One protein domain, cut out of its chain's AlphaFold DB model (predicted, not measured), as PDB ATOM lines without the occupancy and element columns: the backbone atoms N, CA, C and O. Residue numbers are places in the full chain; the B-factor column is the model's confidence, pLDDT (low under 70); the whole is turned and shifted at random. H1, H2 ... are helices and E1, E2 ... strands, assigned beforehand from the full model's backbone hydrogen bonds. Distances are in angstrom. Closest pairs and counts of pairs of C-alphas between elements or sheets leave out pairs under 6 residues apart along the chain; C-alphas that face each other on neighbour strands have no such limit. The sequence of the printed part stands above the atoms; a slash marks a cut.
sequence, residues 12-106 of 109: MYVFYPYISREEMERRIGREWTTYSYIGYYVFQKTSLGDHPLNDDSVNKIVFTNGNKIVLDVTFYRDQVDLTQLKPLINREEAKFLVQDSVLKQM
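AT A GLANCE: This is residues 12 to 106 of the 109 residues of an uncharacterized protein of Paenibacillus nanensis (UniProt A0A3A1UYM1). A twisted sheet of four antiparallel strands has H1 over one face and H2 beside its edge strand E3, while a small hairpin of E5 and E6 is set off beyond the E4 edge. Long loops, residues 45 to 58 and 76 to 87, lead from H2 to E2 and from E3 to E4. The printed part has 95 residues with two named helices and six named strands, in the order E1 H1 H2 E2 E3 E4 E5 E6; the larger sheet runs E3 E2 E1 E4. The class is mixed, helices and strands, with under half of the residues in named elements. The whole is compact, with a radius of gyration of the C-alphas of 13.3 A and spans of 34 by 30 by 22 A.

IN THESE COORDINATES: Find C-alpha 12 at (2.025, -39.155, -15.409), where E1 begins; it runs to residue 15 over 9.9 A. Next look for H1 at residues 21 to 28, 10.5 A long, and H2 at residues 39 to 44, 8.0 A. From C-alpha 59 at (-4.007, -34.667, -26.389), E2 runs 20.6 A to residue 65, and E3 comes back over residues 68 to 75, 21.3 A. E4 is residues 88 to 90, 6.8 A, and E5 residues 96 to 99, 9.5 A. E6, residues 102 to 105, spans 9.9 A and ends at C-alpha 105, (-7.094, -47.166, -15.913).

HOW THE PARTS SIT: Start in the larger sheet with the hairpin of E2 and E3, where N 63 and O 71 are 2.8 A apart, within hydrogen-bond range. On the other side of E2, E1 is its antiparallel neighbour, with N 13 and O 62 at 2.8 A. E4 is the edge strand beside E1, with N 12 and O 89 at 2.8 A. From edge to edge the strands' lines turn by 55 degrees. H1 is on the sheet at a height of 9.7 A, over E2 and slantwise to the strands, at 40 degrees to E2 on the local plane; its closest C-alpha to E1 is that of Met 24, 7.4 A from that of Phe 15. H2 stands at the sheet's level, and the C-alphas of Gly 39 and Leu 71 are the closest of H2 and E3, 4.9 A apart. In H1 and H2 every O i to N i+4 pair is within hydrogen-bond range. In the hairpin of E5 and E6, look at N 102 and O 99, 2.8 A apart; E5 and E4 are apart.

THE WHOLE: The two farthest C-alphas, those of Tyr 35 and Asp 100, are 37.1 A apart. The printed part has no cut, and its long links are H2 to E2 and E3 to E4. Mean pLDDT of the printed part is 73.6; look for values under 70 at residues 33 to 57, 77, 79 and 101 to 103.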
ATOM      1  N   MET A  12       2.548 -39.297 -14.061       92.19
ATOM      2  CA  MET A  12       2.025 -39.155 -15.409       92.19
ATOM      3  C   MET A  12       0.906 -38.112 -15.395       92.19
ATOM      4  O   MET A  12      -0.102 -38.283 -14.711       92.19
ATOM      5  N   TYR A  13       1.085 -37.038 -16.153       91.31
ATOM      6  CA  TYR A  13       0.103 -35.986 -16.364       91.31
ATOM      7  C   TYR A  13      -0.611 -36.216 -17.692       91.31
ATOM      8  O   TYR A  13       0.034 -36.442 -18.717       91.31
ATOM      9  N   VAL A  14      -1.937 -36.136 -17.671       89.81
ATOM     10  CA  VAL A  14      -2.789 -36.236 -18.857       89.81
ATOM     11  C   VAL A  14      -3.386 -34.863 -19.134       89.81
ATOM     12  O   VAL A  14      -4.095 -34.293 -18.302       89.81
ATOM     13  N   PHE A  15      -3.097 -34.339 -20.317       87.06
ATOM     14  CA  PHE A  15      -3.631 -33.085 -20.817       87.06
ATOM     15  C   PHE A  15      -4.579 -33.359 -21.976       87.06
ATOM     16  O   PHE A  15      -4.207 -33.939 -22.997       87.06
ATOM     17  N   TYR A  16      -5.821 -32.934 -21.782       83.81
ATOM     18  CA  TYR A  16      -6.848 -32.924 -22.812       83.81
ATOM     19  C   TYR A  16      -6.572 -31.834 -23.847       83.81
ATOM     20  O   TYR A  16      -5.746 -30.951 -23.593       83.81
ATOM     21  N   PRO A  17      -7.300 -31.841 -24.975       79.25
ATOM     22  CA  PRO A  17      -7.216 -30.761 -25.931       79.25
ATOM     23  C   PRO A  17      -7.566 -29.426 -25.269       79.25
ATOM     24  O   PRO A  17      -8.305 -29.352 -24.283       79.25
ATOM     25  N   TYR A  18      -7.057 -28.372 -25.875       77.31
ATOM     26  CA  TYR A  18      -7.259 -26.963 -25.560       77.31
ATOM     27  C   TYR A  18      -6.571 -26.502 -24.277       77.31
ATOM     28  O   TYR A  18      -6.935 -25.480 -23.695       77.31
ATOM     29  N   ILE A  19      -5.565 -27.257 -23.830       78.75
ATOM     30  CA  ILE A  19      -4.710 -26.871 -22.715       78.75
ATOM     31  C   ILE A  19      -3.435 -26.244 -23.271       78.75
ATOM     32  O   ILE A  19      -2.585 -26.937 -23.827       78.75
ATOM     33  N   SER A  20      -3.293 -24.935 -23.058       77.88
ATOM     34  CA  SER A  20      -2.103 -24.199 -23.471       77.88
ATOM     35  C   SER A  20      -0.853 -24.685 -22.739       77.88
ATOM     36  O   SER A  20      -0.903 -25.186 -21.610       77.88
ATOM     37  N   ARG A  21       0.312 -24.470 -23.349       78.31
ATOM     38  CA  ARG A  21       1.599 -24.804 -22.733       78.31
ATOM     39  C   ARG A  21       1.802 -24.165 -21.358       78.31
ATOM     40  O   ARG A  21       2.239 -24.854 -20.443       78.31
ATOM     41  N   GLU A  22       1.447 -22.895 -21.197       80.12
ATOM     42  CA  GLU A  22       1.564 -22.193 -19.911       80.12
ATOM     43  C   GLU A  22       0.706 -22.852 -18.819       80.12
ATOM     44  O   GLU A  22       1.115 -22.950 -17.662       80.12
ATOM     45  N   GLU A  23      -0.489 -23.336 -19.170       83.62
ATOM     46  CA  GLU A  23      -1.340 -24.109 -18.261       83.62
ATOM     47  C   GLU A  23      -0.700 -25.455 -17.904       83.62
ATOM     48  O   GLU A  23      -0.692 -25.829 -16.730       83.62
ATOM     49  N   MET A  24      -0.120 -26.162 -18.880       85.50
ATOM     50  CA  MET A  24       0.591 -27.421 -18.629       85.50
ATOM     51  C   MET A  24       1.776 -27.224 -17.681       85.50
ATOM     52  O   MET A  24       1.904 -27.938 -16.683       85.50
ATOM     53  N   GLU A  25       2.604 -26.219 -17.959       85.38
ATOM     54  CA  GLU A  25       3.760 -25.829 -17.149       85.38
ATOM     55  C   GLU A  25       3.341 -25.458 -15.727       85.38
ATOM     56  O   GLU A  25       3.962 -25.903 -14.760       85.38
ATOM     57  N   ARG A  26       2.228 -24.734 -15.570       86.88
ATOM     58  CA  ARG A  26       1.677 -24.390 -14.255       86.88
ATOM     59  C   ARG A  26       1.196 -25.611 -13.474       86.88
ATOM     60  O   ARG A  26       1.445 -25.685 -12.274       86.88
ATOM     61  N   ARG A  27       0.522 -26.571 -14.123       88.06
ATOM     62  CA  ARG A  27       0.034 -27.800 -13.462       88.06
ATOM     63  C   ARG A  27       1.162 -28.735 -13.044       88.06
ATOM     64  O   ARG A  27       1.059 -29.393 -12.011       88.06
ATOM     65  N   ILE A  28       2.230 -28.788 -13.832       87.38
ATOM     66  CA  ILE A  28       3.440 -29.545 -13.495       87.38
ATOM     67  C   ILE A  28       4.310 -28.780 -12.491       87.38
ATOM     68  O   ILE A  28       5.054 -29.391 -11.727       87.38
ATOM     69  N   GLY A  29       4.194 -27.451 -12.452       85.44
ATOM     70  CA  GLY A  29       5.023 -26.574 -11.629       85.44
ATOM     71  C   GLY A  29       6.421 -26.356 -12.210       85.44
ATOM     72  O   GLY A  29       7.355 -26.078 -11.457       85.44
ATOM     73  N   ARG A  30       6.598 -26.527 -13.529       77.69
ATOM     74  CA  ARG A  30       7.892 -26.370 -14.200       77.69
ATOM     75  C   ARG A  30       7.758 -26.051 -15.685       77.69
ATOM     76  O   ARG A  30       6.899 -26.598 -16.363       77.69
ATOM     77  N   GLU A  31       8.689 -25.241 -16.180       75.56
ATOM     78  CA  GLU A  31       8.845 -24.915 -17.598       75.56
ATOM     79  C   GLU A  31       9.444 -26.073 -18.414       75.56
ATOM     80  O   GLU A  31      10.375 -26.763 -17.974       75.56
ATOM     81  N   TRP A  32       8.969 -26.238 -19.650       72.19
ATOM     82  CA  TRP A  32       9.594 -27.122 -20.633       72.19
ATOM     83  C   TRP A  32      10.897 -26.499 -21.133       72.19
ATOM     84  O   TRP A  32      10.888 -25.541 -21.909       72.19
ATOM     85  N   THR A  33      12.039 -27.065 -20.752       62.50
ATOM     86  CA  THR A  33      13.330 -26.616 -21.288       62.50
ATOM     87  C   THR A  33      13.854 -27.601 -22.328       62.50
ATOM     88  O   THR A  33      13.822 -28.816 -22.132       62.50
ATOM     89  N   THR A  34      14.383 -27.079 -23.435       55.16
ATOM     90  CA  THR A  34      14.954 -27.848 -24.561       55.16
ATOM     91  C   THR A  34      16.117 -28.763 -24.158       55.16
ATOM     92  O   THR A  34      16.457 -29.704 -24.867       55.16
ATOM     93  N   TYR A  35      16.713 -28.515 -22.991       51.88
ATOM     94  CA  TYR A  35      17.838 -29.267 -22.441       51.88
ATOM     95  C   TYR A  35      17.428 -30.415 -21.506       51.88
ATOM     96  O   TYR A  35      18.305 -31.098 -20.981       51.88
ATOM     97  N   SER A  36      16.131 -30.610 -21.228       52.97
ATOM     98  CA  SER A  36      15.727 -31.391 -20.051       52.97
ATOM     99  C   SER A  36      15.508 -32.893 -20.254       52.97
ATOM    100  O   SER A  36      15.614 -33.602 -19.255       52.97
ATOM    101  N   TYR A  37      15.264 -33.413 -21.467       60.12
ATOM    102  CA  TYR A  37      15.080 -34.863 -21.663       60.12
ATOM    103  C   TYR A  37      15.063 -35.327 -23.132       60.12
ATOM    104  O   TYR A  37      14.825 -34.556 -24.061       60.12
ATOM    105  N   ILE A  38      15.291 -36.633 -23.321       61.66
ATOM    106  CA  ILE A  38      15.395 -37.337 -24.617       61.66
ATOM    107  C   ILE A  38      14.147 -37.150 -25.495       61.66
ATOM    108  O   ILE A  38      14.273 -37.041 -26.714       61.66
ATOM    109  N   GLY A  39      12.959 -37.065 -24.889       57.12
ATOM    110  CA  GLY A  39      11.691 -36.866 -25.599       57.12
ATOM    111  C   GLY A  39      11.687 -35.638 -26.515       57.12
ATOM    112  O   GLY A  39      11.144 -35.714 -27.616       57.12
ATOM    113  N   TYR A  40      12.413 -34.574 -26.147       60.16
ATOM    114  CA  TYR A  40      12.595 -33.396 -26.998       60.16
ATOM    115  C   TYR A  40      13.186 -33.749 -28.374       60.16
ATOM    116  O   TYR A  40      12.698 -33.287 -29.402       60.16
ATOM    117  N   TYR A  41      14.208 -34.609 -28.415       56.00
ATOM    118  CA  TYR A  41      14.874 -35.005 -29.660       56.00
ATOM    119  C   TYR A  41      14.119 -36.090 -30.431       56.00
ATOM    120  O   TYR A  41      14.204 -36.131 -31.659       56.00
ATOM    121  N   VAL A  42      13.406 -36.967 -29.721       56.00
ATOM    122  CA  VAL A  42      12.677 -38.092 -30.322       56.00
ATOM    123  C   VAL A  42      11.408 -37.609 -31.021       56.00
ATOM    124  O   VAL A  42      11.189 -37.978 -32.170       56.00
ATOM    125  N   PHE A  43      10.616 -36.741 -30.383       52.44
ATOM    126  CA  PHE A  43       9.297 -36.365 -30.902       52.44
ATOM    127  C   PHE A  43       9.295 -35.103 -31.774       52.44
ATOM    128  O   PHE A  43       8.498 -35.027 -32.706       52.44
ATOM    129  N   GLN A  44      10.228 -34.153 -31.586       49.34
ATOM    130  CA  GLN A  44      10.340 -33.027 -32.530       49.34
ATOM    131  C   GLN A  44      10.841 -33.452 -33.913       49.34
ATOM    132  O   GLN A  44      10.509 -32.802 -34.898       49.34
ATOM    133  N   LYS A  45      11.627 -34.532 -34.021       43.75
ATOM    134  CA  LYS A  45      12.078 -35.019 -35.334       43.75
ATOM    135  C   LYS A  45      11.015 -35.824 -36.084       43.75
ATOM    136  O   LYS A  45      11.135 -35.962 -37.297       43.75
ATOM    137  N   THR A  46      10.001 -36.349 -35.395       44.06
ATOM    138  CA  THR A  46       8.935 -37.162 -36.006       44.06
ATOM    139  C   THR A  46       7.670 -36.376 -36.347       44.06
ATOM    140  O   THR A  46       6.866 -36.861 -37.137       44.06
ATOM    141  N   SER A  47       7.488 -35.166 -35.813       44.94
ATOM    142  CA  SER A  47       6.379 -34.292 -36.203       44.94
ATOM    143  C   SER A  47       6.758 -33.436 -37.414       44.94
ATOM    144  O   SER A  47       7.463 -32.435 -37.300       44.94
ATOM    145  N   LEU A  48       6.277 -33.856 -38.588       41.88
ATOM    146  CA  LEU A  48       6.143 -33.020 -39.781       41.88
ATOM    147  C   LEU A  48       5.464 -31.682 -39.433       41.88
ATOM    148  O   LEU A  48       4.293 -31.698 -39.078       41.88
ATOM    149  N   GLY A  49       6.168 -30.564 -39.644       40.59
ATOM    150  CA  GLY A  49       5.590 -29.224 -39.838       40.59
ATOM    151  C   GLY A  49       5.020 -28.539 -38.586       40.59
ATOM    152  O   GLY A  49       4.259 -29.132 -37.841       40.59
ATOM    153  N   ASP A  50       5.412 -27.280 -38.375       41.00
ATOM    154  CA  ASP A  50       4.890 -26.309 -37.396       41.00
ATOM    155  C   ASP A  50       4.563 -26.821 -35.980       41.00
ATOM    156  O   ASP A  50       3.472 -27.281 -35.679       41.00
ATOM    157  N   HIS A  51       5.537 -26.656 -35.077       49.91
ATOM    158  CA  HIS A  51       5.406 -26.598 -33.613       49.91
ATOM    159  C   HIS A  51       4.088 -27.134 -32.992       49.91
ATOM    160  O   HIS A  51       3.315 -26.347 -32.438       49.91
ATOM    161  N   PRO A  52       3.885 -28.465 -32.906       51.09
ATOM    162  CA  PRO A  52       2.744 -29.069 -32.200       51.09
ATOM    163  C   PRO A  52       2.730 -28.805 -30.681       51.09
ATOM    164  O   PRO A  52       1.860 -29.292 -29.968       51.09
ATOM    165  N   LEU A  53       3.697 -28.044 -30.154       48.66
ATOM    166  CA  LEU A  53       3.667 -27.513 -28.788       48.66
ATOM    167  C   LEU A  53       2.690 -26.336 -28.623       48.66
ATOM    168  O   LEU A  53       2.357 -26.014 -27.487       48.66
ATOM    169  N   ASN A  54       2.260 -25.719 -29.730       48.53
ATOM    170  CA  ASN A  54       1.270 -24.637 -29.770       48.53
ATOM    171  C   ASN A  54      -0.065 -25.085 -30.386       48.53
ATOM    172  O   ASN A  54      -0.982 -24.275 -30.513       48.53
ATOM    173  N   ASP A  55      -0.158 -26.339 -30.837       55.94
ATOM    174  CA  ASP A  55      -1.402 -26.878 -31.368       55.94
ATOM    175  C   ASP A  55      -2.268 -27.352 -30.204       55.94
ATOM    176  O   ASP A  55      -2.204 -28.494 -29.758       55.94
ATOM    177  N   ASP A  56      -3.088 -26.438 -29.706       57.62
ATOM    178  CA  ASP A  56      -4.055 -26.674 -28.643       57.62
ATOM    179  C   ASP A  56      -5.129 -27.714 -29.044       57.62
ATOM    180  O   ASP A  56      -6.016 -28.003 -28.257       57.62
ATOM    181  N   SER A  57      -5.121 -28.312 -30.241       62.84
ATOM    182  CA  SER A  57      -6.116 -29.323 -30.645       62.84
ATOM    183  C   SER A  57      -5.753 -30.772 -30.277       62.84
ATOM    184  O   SER A  57      -6.538 -31.692 -30.536       62.84
ATOM    185  N   VAL A  58      -4.599 -30.988 -29.641       71.38
ATOM    186  CA  VAL A  58      -4.028 -32.318 -29.378       71.38
ATOM    187  C   VAL A  58      -4.167 -32.761 -27.921       71.38
ATOM    188  O   VAL A  58      -4.197 -31.957 -26.994       71.38
ATOM    189  N   ASN A  59      -4.206 -34.074 -27.708       79.62
ATOM    190  CA  ASN A  59      -4.007 -34.667 -26.389       79.62
ATOM    191  C   ASN A  59      -2.502 -34.766 -26.090       79.62
ATOM    192  O   ASN A  59      -1.707 -35.031 -26.996       79.62
ATOM    193  N   LYS A  60      -2.098 -34.649 -24.822       84.19
ATOM    194  CA  LYS A  60      -0.703 -34.866 -24.415       84.19
ATOM    195  C   LYS A  60      -0.599 -35.679 -23.129       84.19
ATOM    196  O   LYS A  60      -1.311 -35.427 -22.163       84.19
ATOM    197  N   ILE A  61       0.331 -36.629 -23.104       87.38
ATOM    198  CA  ILE A  61       0.755 -37.324 -21.884       87.38
ATOM    199  C   ILE A  61       2.173 -36.879 -21.550       87.38
ATOM    200  O   ILE A  61       3.035 -36.851 -22.427       87.38
ATOM    201  N   VAL A  62       2.419 -36.536 -20.288       87.56
ATOM    202  CA  VAL A  62       3.717 -36.052 -19.811       87.56
ATOM    203  C   VAL A  62       4.145 -36.859 -18.601       87.56
ATOM    204  O   VAL A  62       3.432 -36.922 -17.605       87.56
ATOM    205  N   PHE A  63       5.327 -37.451 -18.671       88.81
ATOM    206  CA  PHE A  63       5.935 -38.184 -17.573       88.81
ATOM    207  C   PHE A  63       6.982 -37.314 -16.892       88.81
ATOM    208  O   PHE A  63       7.823 -36.692 -17.552       88.81
ATOM    209  N   THR A  64       6.962 -37.309 -15.564       88.50
ATOM    210  CA  THR A  64       7.969 -36.648 -14.736       88.50
ATOM    211  C   THR A  64       8.733 -37.651 -13.890       88.50
ATOM    212  O   THR A  64       8.284 -38.773 -13.697       88.50
ATOM    213  N   ASN A  65       9.892 -37.241 -13.388       89.00
ATOM    214  CA  ASN A  65      10.622 -37.895 -12.313       89.00
ATOM    215  C   ASN A  65      11.070 -36.819 -11.317       89.00
ATOM    216  O   ASN A  65      11.969 -36.016 -11.611       89.00
ATOM    217  N   GLY A  66      10.391 -36.746 -10.172       87.25
ATOM    218  CA  GLY A  66      10.504 -35.643  -9.234       87.25
ATOM    219  C   GLY A  66      10.154 -34.335  -9.934       87.25
ATOM    220  O   GLY A  66       9.064 -34.159 -10.470       87.25
ATOM    221  N   ASN A  67      11.119 -33.420  -9.993       81.69
ATOM    222  CA  ASN A  67      10.912 -32.124 -10.629       81.69
ATOM    223  C   ASN A  67      11.311 -32.111 -12.108       81.69
ATOM    224  O   ASN A  67      11.402 -31.029 -12.665       81.69
ATOM    225  N   LYS A  68      11.648 -33.230 -12.755       82.81
ATOM    226  CA  LYS A  68      12.106 -33.232 -14.157       82.81
ATOM    227  C   LYS A  68      11.047 -33.833 -15.063       82.81
ATOM    228  O   LYS A  68      10.522 -34.890 -14.749       82.81
ATOM    229  N   ILE A  69      10.792 -33.204 -16.204       83.69
ATOM    230  CA  ILE A  69      10.048 -33.837 -17.295       83.69
ATOM    231  C   ILE A  69      11.002 -34.826 -17.962       83.69
ATOM    232  O   ILE A  69      12.151 -34.474 -18.217       83.69
ATOM    233  N   VAL A  70      10.561 -36.067 -18.168       84.06
ATOM    234  CA  VAL A  70      11.393 -37.148 -18.729       84.06
ATOM    235  C   VAL A  70      10.886 -37.651 -20.075       84.06
ATOM    236  O   VAL A  70      11.676 -38.162 -20.870       84.06
ATOM    237  N   LEU A  71       9.593 -37.475 -20.351       81.88
ATOM    238  CA  LEU A  71       8.966 -37.818 -21.621       81.88
ATOM    239  C   LEU A  71       7.685 -37.006 -21.802       81.88
ATOM    240  O   LEU A  71       6.932 -36.815 -20.852       81.88
ATOM    241  N   ASP A  72       7.399 -36.591 -23.027       82.06
ATOM    242  CA  ASP A  72       6.088 -36.104 -23.424       82.06
ATOM    243  C   ASP A  72       5.695 -36.737 -24.756       82.06
ATOM    244  O   ASP A  72       6.534 -36.935 -25.632       82.06
ATOM    245  N   VAL A  73       4.419 -37.080 -24.893       79.56
ATOM    246  CA  VAL A  73       3.870 -37.692 -26.099       79.56
ATOM    247  C   VAL A  73       2.604 -36.945 -26.477       79.56
ATOM    248  O   VAL A  73       1.699 -36.797 -25.656       79.56
ATOM    249  N   THR A  74       2.561 -36.472 -27.717       77.81
ATOM    250  CA  THR A  74       1.403 -35.795 -28.298       77.81
ATOM    251  C   THR A  74       0.605 -36.782 -29.145       77.81
ATOM    252  O   THR A  74       1.185 -37.520 -29.939       77.81
ATOM    253  N   PHE A  75      -0.718 -36.768 -29.001       75.44
ATOM    254  CA  PHE A  75      -1.648 -37.582 -29.778       75.44
ATOM    255  C   PHE A  75      -2.670 -36.687 -30.469       75.44
ATOM    256  O   PHE A  75      -3.246 -35.794 -29.837       75.44
ATOM    257  N   TYR A  76      -2.959 -36.961 -31.740       73.06
ATOM    258  CA  TYR A  76      -4.105 -36.335 -32.389       73.06
ATOM    259  C   TYR A  76      -5.411 -36.873 -31.790       73.06
ATOM    260  O   TYR A  76      -5.496 -38.021 -31.343       73.06
ATOM    261  N   ARG A  77      -6.442 -36.023 -31.746       66.69
ATOM    262  CA  ARG A  77      -7.733 -36.334 -31.109       66.69
ATOM    263  C   ARG A  77      -8.464 -37.513 -31.761       66.69
ATOM    264  O   ARG A  77      -9.254 -38.176 -31.099       66.69
ATOM    265  N   ASP A  78      -8.214 -37.764 -33.039       70.62
ATOM    266  CA  ASP A  78      -8.767 -38.881 -33.806       70.62
ATOM    267  C   ASP A  78      -8.013 -40.206 -33.590       70.62
ATOM    268  O   ASP A  78      -8.524 -41.263 -33.953       70.62
ATOM    269  N   GLN A  79      -6.824 -40.166 -32.980       68.88
ATOM    270  CA  GLN A  79      -5.988 -41.347 -32.755       68.88
ATOM    271  C   GLN A  79      -6.206 -41.980 -31.384       68.88
ATOM    272  O   GLN A  79      -6.146 -43.202 -31.261       68.88
ATOM    273  N   VAL A  80      -6.409 -41.162 -30.345       71.88
ATOM    274  CA  VAL A  80      -6.495 -41.637 -28.959       71.88
ATOM    275  C   VAL A  80      -7.509 -40.815 -28.167       71.88
ATOM    276  O   VAL A  80      -7.410 -39.589 -28.091       71.88
ATOM    277  N   ASP A  81      -8.445 -41.507 -27.515       75.12
ATOM    278  CA  ASP A  81      -9.352 -40.924 -26.526       75.12
ATOM    279  C   ASP A  81      -8.775 -41.094 -25.112       75.12
ATOM    280  O   ASP A  81      -8.691 -42.205 -24.587       75.12
ATOM    281  N   LEU A  82      -8.360 -39.981 -24.497       78.81
ATOM    282  CA  LEU A  82      -7.832 -39.949 -23.128       78.81
ATOM    283  C   LEU A  82      -8.863 -39.489 -22.090       78.81
ATOM    284  O   LEU A  82      -8.527 -39.428 -20.910       78.81
ATOM    285  N   THR A  83     -10.102 -39.175 -22.486       77.88
ATOM    286  CA  THR A  83     -11.115 -38.529 -21.622       77.88
ATOM    287  C   THR A  83     -11.478 -39.320 -20.362       77.88
ATOM    288  O   THR A  83     -12.002 -38.749 -19.409       77.88
ATOM    289  N   GLN A  84     -11.193 -40.624 -20.346       81.50
ATOM    290  CA  GLN A  84     -11.471 -41.529 -19.228       81.50
ATOM    291  C   GLN A  84     -10.332 -41.609 -18.198       81.50
ATOM    292  O   GLN A  84     -10.478 -42.280 -17.175       81.50
ATOM    293  N   LEU A  85      -9.181 -40.983 -18.457       84.50
ATOM    294  CA  LEU A  85      -8.032 -41.032 -17.556       84.50
ATOM    295  C   LEU A  85      -8.086 -39.917 -16.510       84.50
ATOM    296  O   LEU A  85      -8.661 -38.855 -16.717       84.50
ATOM    297  N   LYS A  86      -7.443 -40.128 -15.361       87.94
ATOM    298  CA  LYS A  86      -7.239 -39.038 -14.404       87.94
ATOM    299  C   LYS A  86      -6.199 -38.047 -14.958       87.94
ATOM    300  O   LYS A  86      -5.216 -38.486 -15.552       87.94
ATOM    301  N   PRO A  87      -6.339 -36.733 -14.698       89.00
ATOM    302  CA  PRO A  87      -5.348 -35.730 -15.111       89.00
ATOM    303  C   PRO A  87      -3.944 -35.939 -14.527       89.00
ATOM    304  O   PRO A  87      -2.970 -35.427 -15.072       89.00
ATOM    305  N   LEU A  88      -3.839 -36.657 -13.406       92.19
ATOM    306  CA  LEU A  88      -2.593 -36.999 -12.732       92.19
ATOM    307  C   LEU A  88      -2.685 -38.435 -12.212       92.19
ATOM    308  O   LEU A  88      -3.645 -38.780 -11.521       92.19
ATOM    309  N   ILE A  89      -1.687 -39.250 -12.542       92.31
ATOM    310  CA  ILE A  89      -1.586 -40.657 -12.156       92.31
ATOM    311  C   ILE A  89      -0.175 -40.907 -11.619       92.31
ATOM    312  O   ILE A  89       0.815 -40.642 -12.304       92.31
ATOM    313  N   ASN A  90      -0.072 -41.420 -10.393       93.00
ATOM    314  CA  ASN A  90       1.207 -41.860  -9.830       93.00
ATOM    315  C   ASN A  90       1.627 -43.190 -10.469       93.00
ATOM    316  O   ASN A  90       0.771 -44.000 -10.825       93.00
ATOM    317  N   ARG A  91       2.931 -43.459 -10.565       90.06
ATOM    318  CA  ARG A  91       3.446 -44.701 -11.172       90.06
ATOM    319  C   ARG A  91       2.847 -45.975 -10.576       90.06
ATOM    320  O   ARG A  91       2.574 -46.919 -11.308       90.06
ATOM    321  N   GLU A  92       2.604 -45.991  -9.271       89.62
ATOM    322  CA  GLU A  92       2.012 -47.134  -8.563       89.62
ATOM    323  C   GLU A  92       0.563 -47.428  -9.007       89.62
ATOM    324  O   GLU A  92       0.130 -48.583  -9.026       89.62
ATOM    325  N   GLU A  93      -0.160 -46.388  -9.431       88.75
ATOM    326  CA  GLU A  93      -1.553 -46.427  -9.899       88.75
ATOM    327  C   GLU A  93      -1.666 -46.561 -11.428       88.75
ATOM    328  O   GLU A  93      -2.768 -46.667 -11.976       88.75
ATOM    329  N   ALA A  94      -0.540 -46.524 -12.141       87.31
ATOM    330  CA  ALA A  94      -0.475 -46.490 -13.596       87.31
ATOM    331  C   ALA A  94      -0.604 -47.882 -14.225       87.31
ATOM    332  O   ALA A  94       0.243 -48.334 -14.998       87.31
ATOM    333  N   LYS A  95      -1.679 -48.579 -13.866       86.31
ATOM    334  CA  LYS A  95      -2.042 -49.885 -14.413       86.31
ATOM    335  C   LYS A  95      -3.171 -49.680 -15.406       86.31
ATOM    336  O   LYS A  95      -4.215 -49.135 -15.052       86.31
ATOM    337  N   PHE A  96      -2.966 -50.107 -16.647       82.50
ATOM    338  CA  PHE A  96      -3.923 -49.885 -17.724       82.50
ATOM    339  C   PHE A  96      -4.285 -51.189 -18.418       82.50
ATOM    340  O   PHE A  96      -3.426 -52.033 -18.670       82.50
ATOM    341  N   LEU A  97      -5.561 -51.319 -18.767       81.31
ATOM    342  CA  LEU A  97      -6.055 -52.338 -19.680       81.31
ATOM    343  C   LEU A  97      -6.240 -51.712 -21.056       81.31
ATOM    344  O   LEU A  97      -6.865 -50.659 -21.191       81.31
ATOM    345  N   VAL A  98      -5.714 -52.388 -22.073       71.81
ATOM    346  CA  VAL A  98      -5.970 -52.050 -23.471       71.81
ATOM    347  C   VAL A  98      -7.121 -52.929 -23.948       71.81
ATOM    348  O   VAL A  98      -6.979 -54.148 -24.016       71.81
ATOM    349  N   GLN A  99      -8.264 -52.316 -24.255       71.75
ATOM    350  CA  GLN A  99      -9.448 -53.001 -24.775       71.75
ATOM    351  C   GLN A  99     -10.010 -52.199 -25.947       71.75
ATOM    352  O   GLN A  99     -10.286 -51.016 -25.784       71.75
ATOM    353  N   ASP A 100     -10.175 -52.825 -27.115       70.69
ATOM    354  CA  ASP A 100     -10.736 -52.186 -28.318       70.69
ATOM    355  C   ASP A 100     -10.046 -50.854 -28.691       70.69
ATOM    356  O   ASP A 100     -10.697 -49.879 -29.053       70.69
ATOM    357  N   SER A 101      -8.713 -50.798 -28.560       62.50
ATOM    358  CA  SER A 101      -7.890 -49.585 -28.754       62.50
ATOM    359  C   SER A 101      -8.160 -48.441 -27.764       62.50
ATOM    360  O   SER A 101      -7.628 -47.345 -27.928       62.50
ATOM    361  N   VAL A 102      -8.930 -48.696 -26.705       64.62
ATOM    362  CA  VAL A 102      -9.172 -47.768 -25.598       64.62
ATOM    363  C   VAL A 102      -8.300 -48.155 -24.408       64.62
ATOM    364  O   VAL A 102      -8.228 -49.322 -24.013       64.62
ATOM    365  N   LEU A 103      -7.643 -47.158 -23.821       68.56
ATOM    366  CA  LEU A 103      -6.800 -47.320 -22.644       68.56
ATOM    367  C   LEU A 103      -7.627 -47.005 -21.391       68.56
ATOM    368  O   LEU A 103      -8.055 -45.871 -21.192       68.56
ATOM    369  N   LYS A 104      -7.884 -48.010 -20.550       73.88
ATOM    370  CA  LYS A 104      -8.675 -47.862 -19.316       73.88
ATOM    371  C   LYS A 104      -7.775 -48.013 -18.099       73.88
ATOM    372  O   LYS A 104      -7.086 -49.024 -17.975       73.88
ATOM    373  N   GLN A 105      -7.791 -47.036 -17.193       77.75
ATOM    374  CA  GLN A 105      -7.094 -47.166 -15.913       77.75
ATOM    375  C   GLN A 105      -7.779 -48.250 -15.072       77.75
ATOM    376  O   GLN A 105      -8.994 -48.226 -14.886       77.75
ATOM    377  N   MET A 106      -7.000 -49.212 -14.581       77.44
ATOM    378  CA  MET A 106      -7.484 -50.194 -13.618       77.44
ATOM    379  C   MET A 106      -7.712 -49.487 -12.284       77.44
ATOM    380  O   MET A 106      -6.859 -48.715 -11.843       77.44
TER     381      MET A 106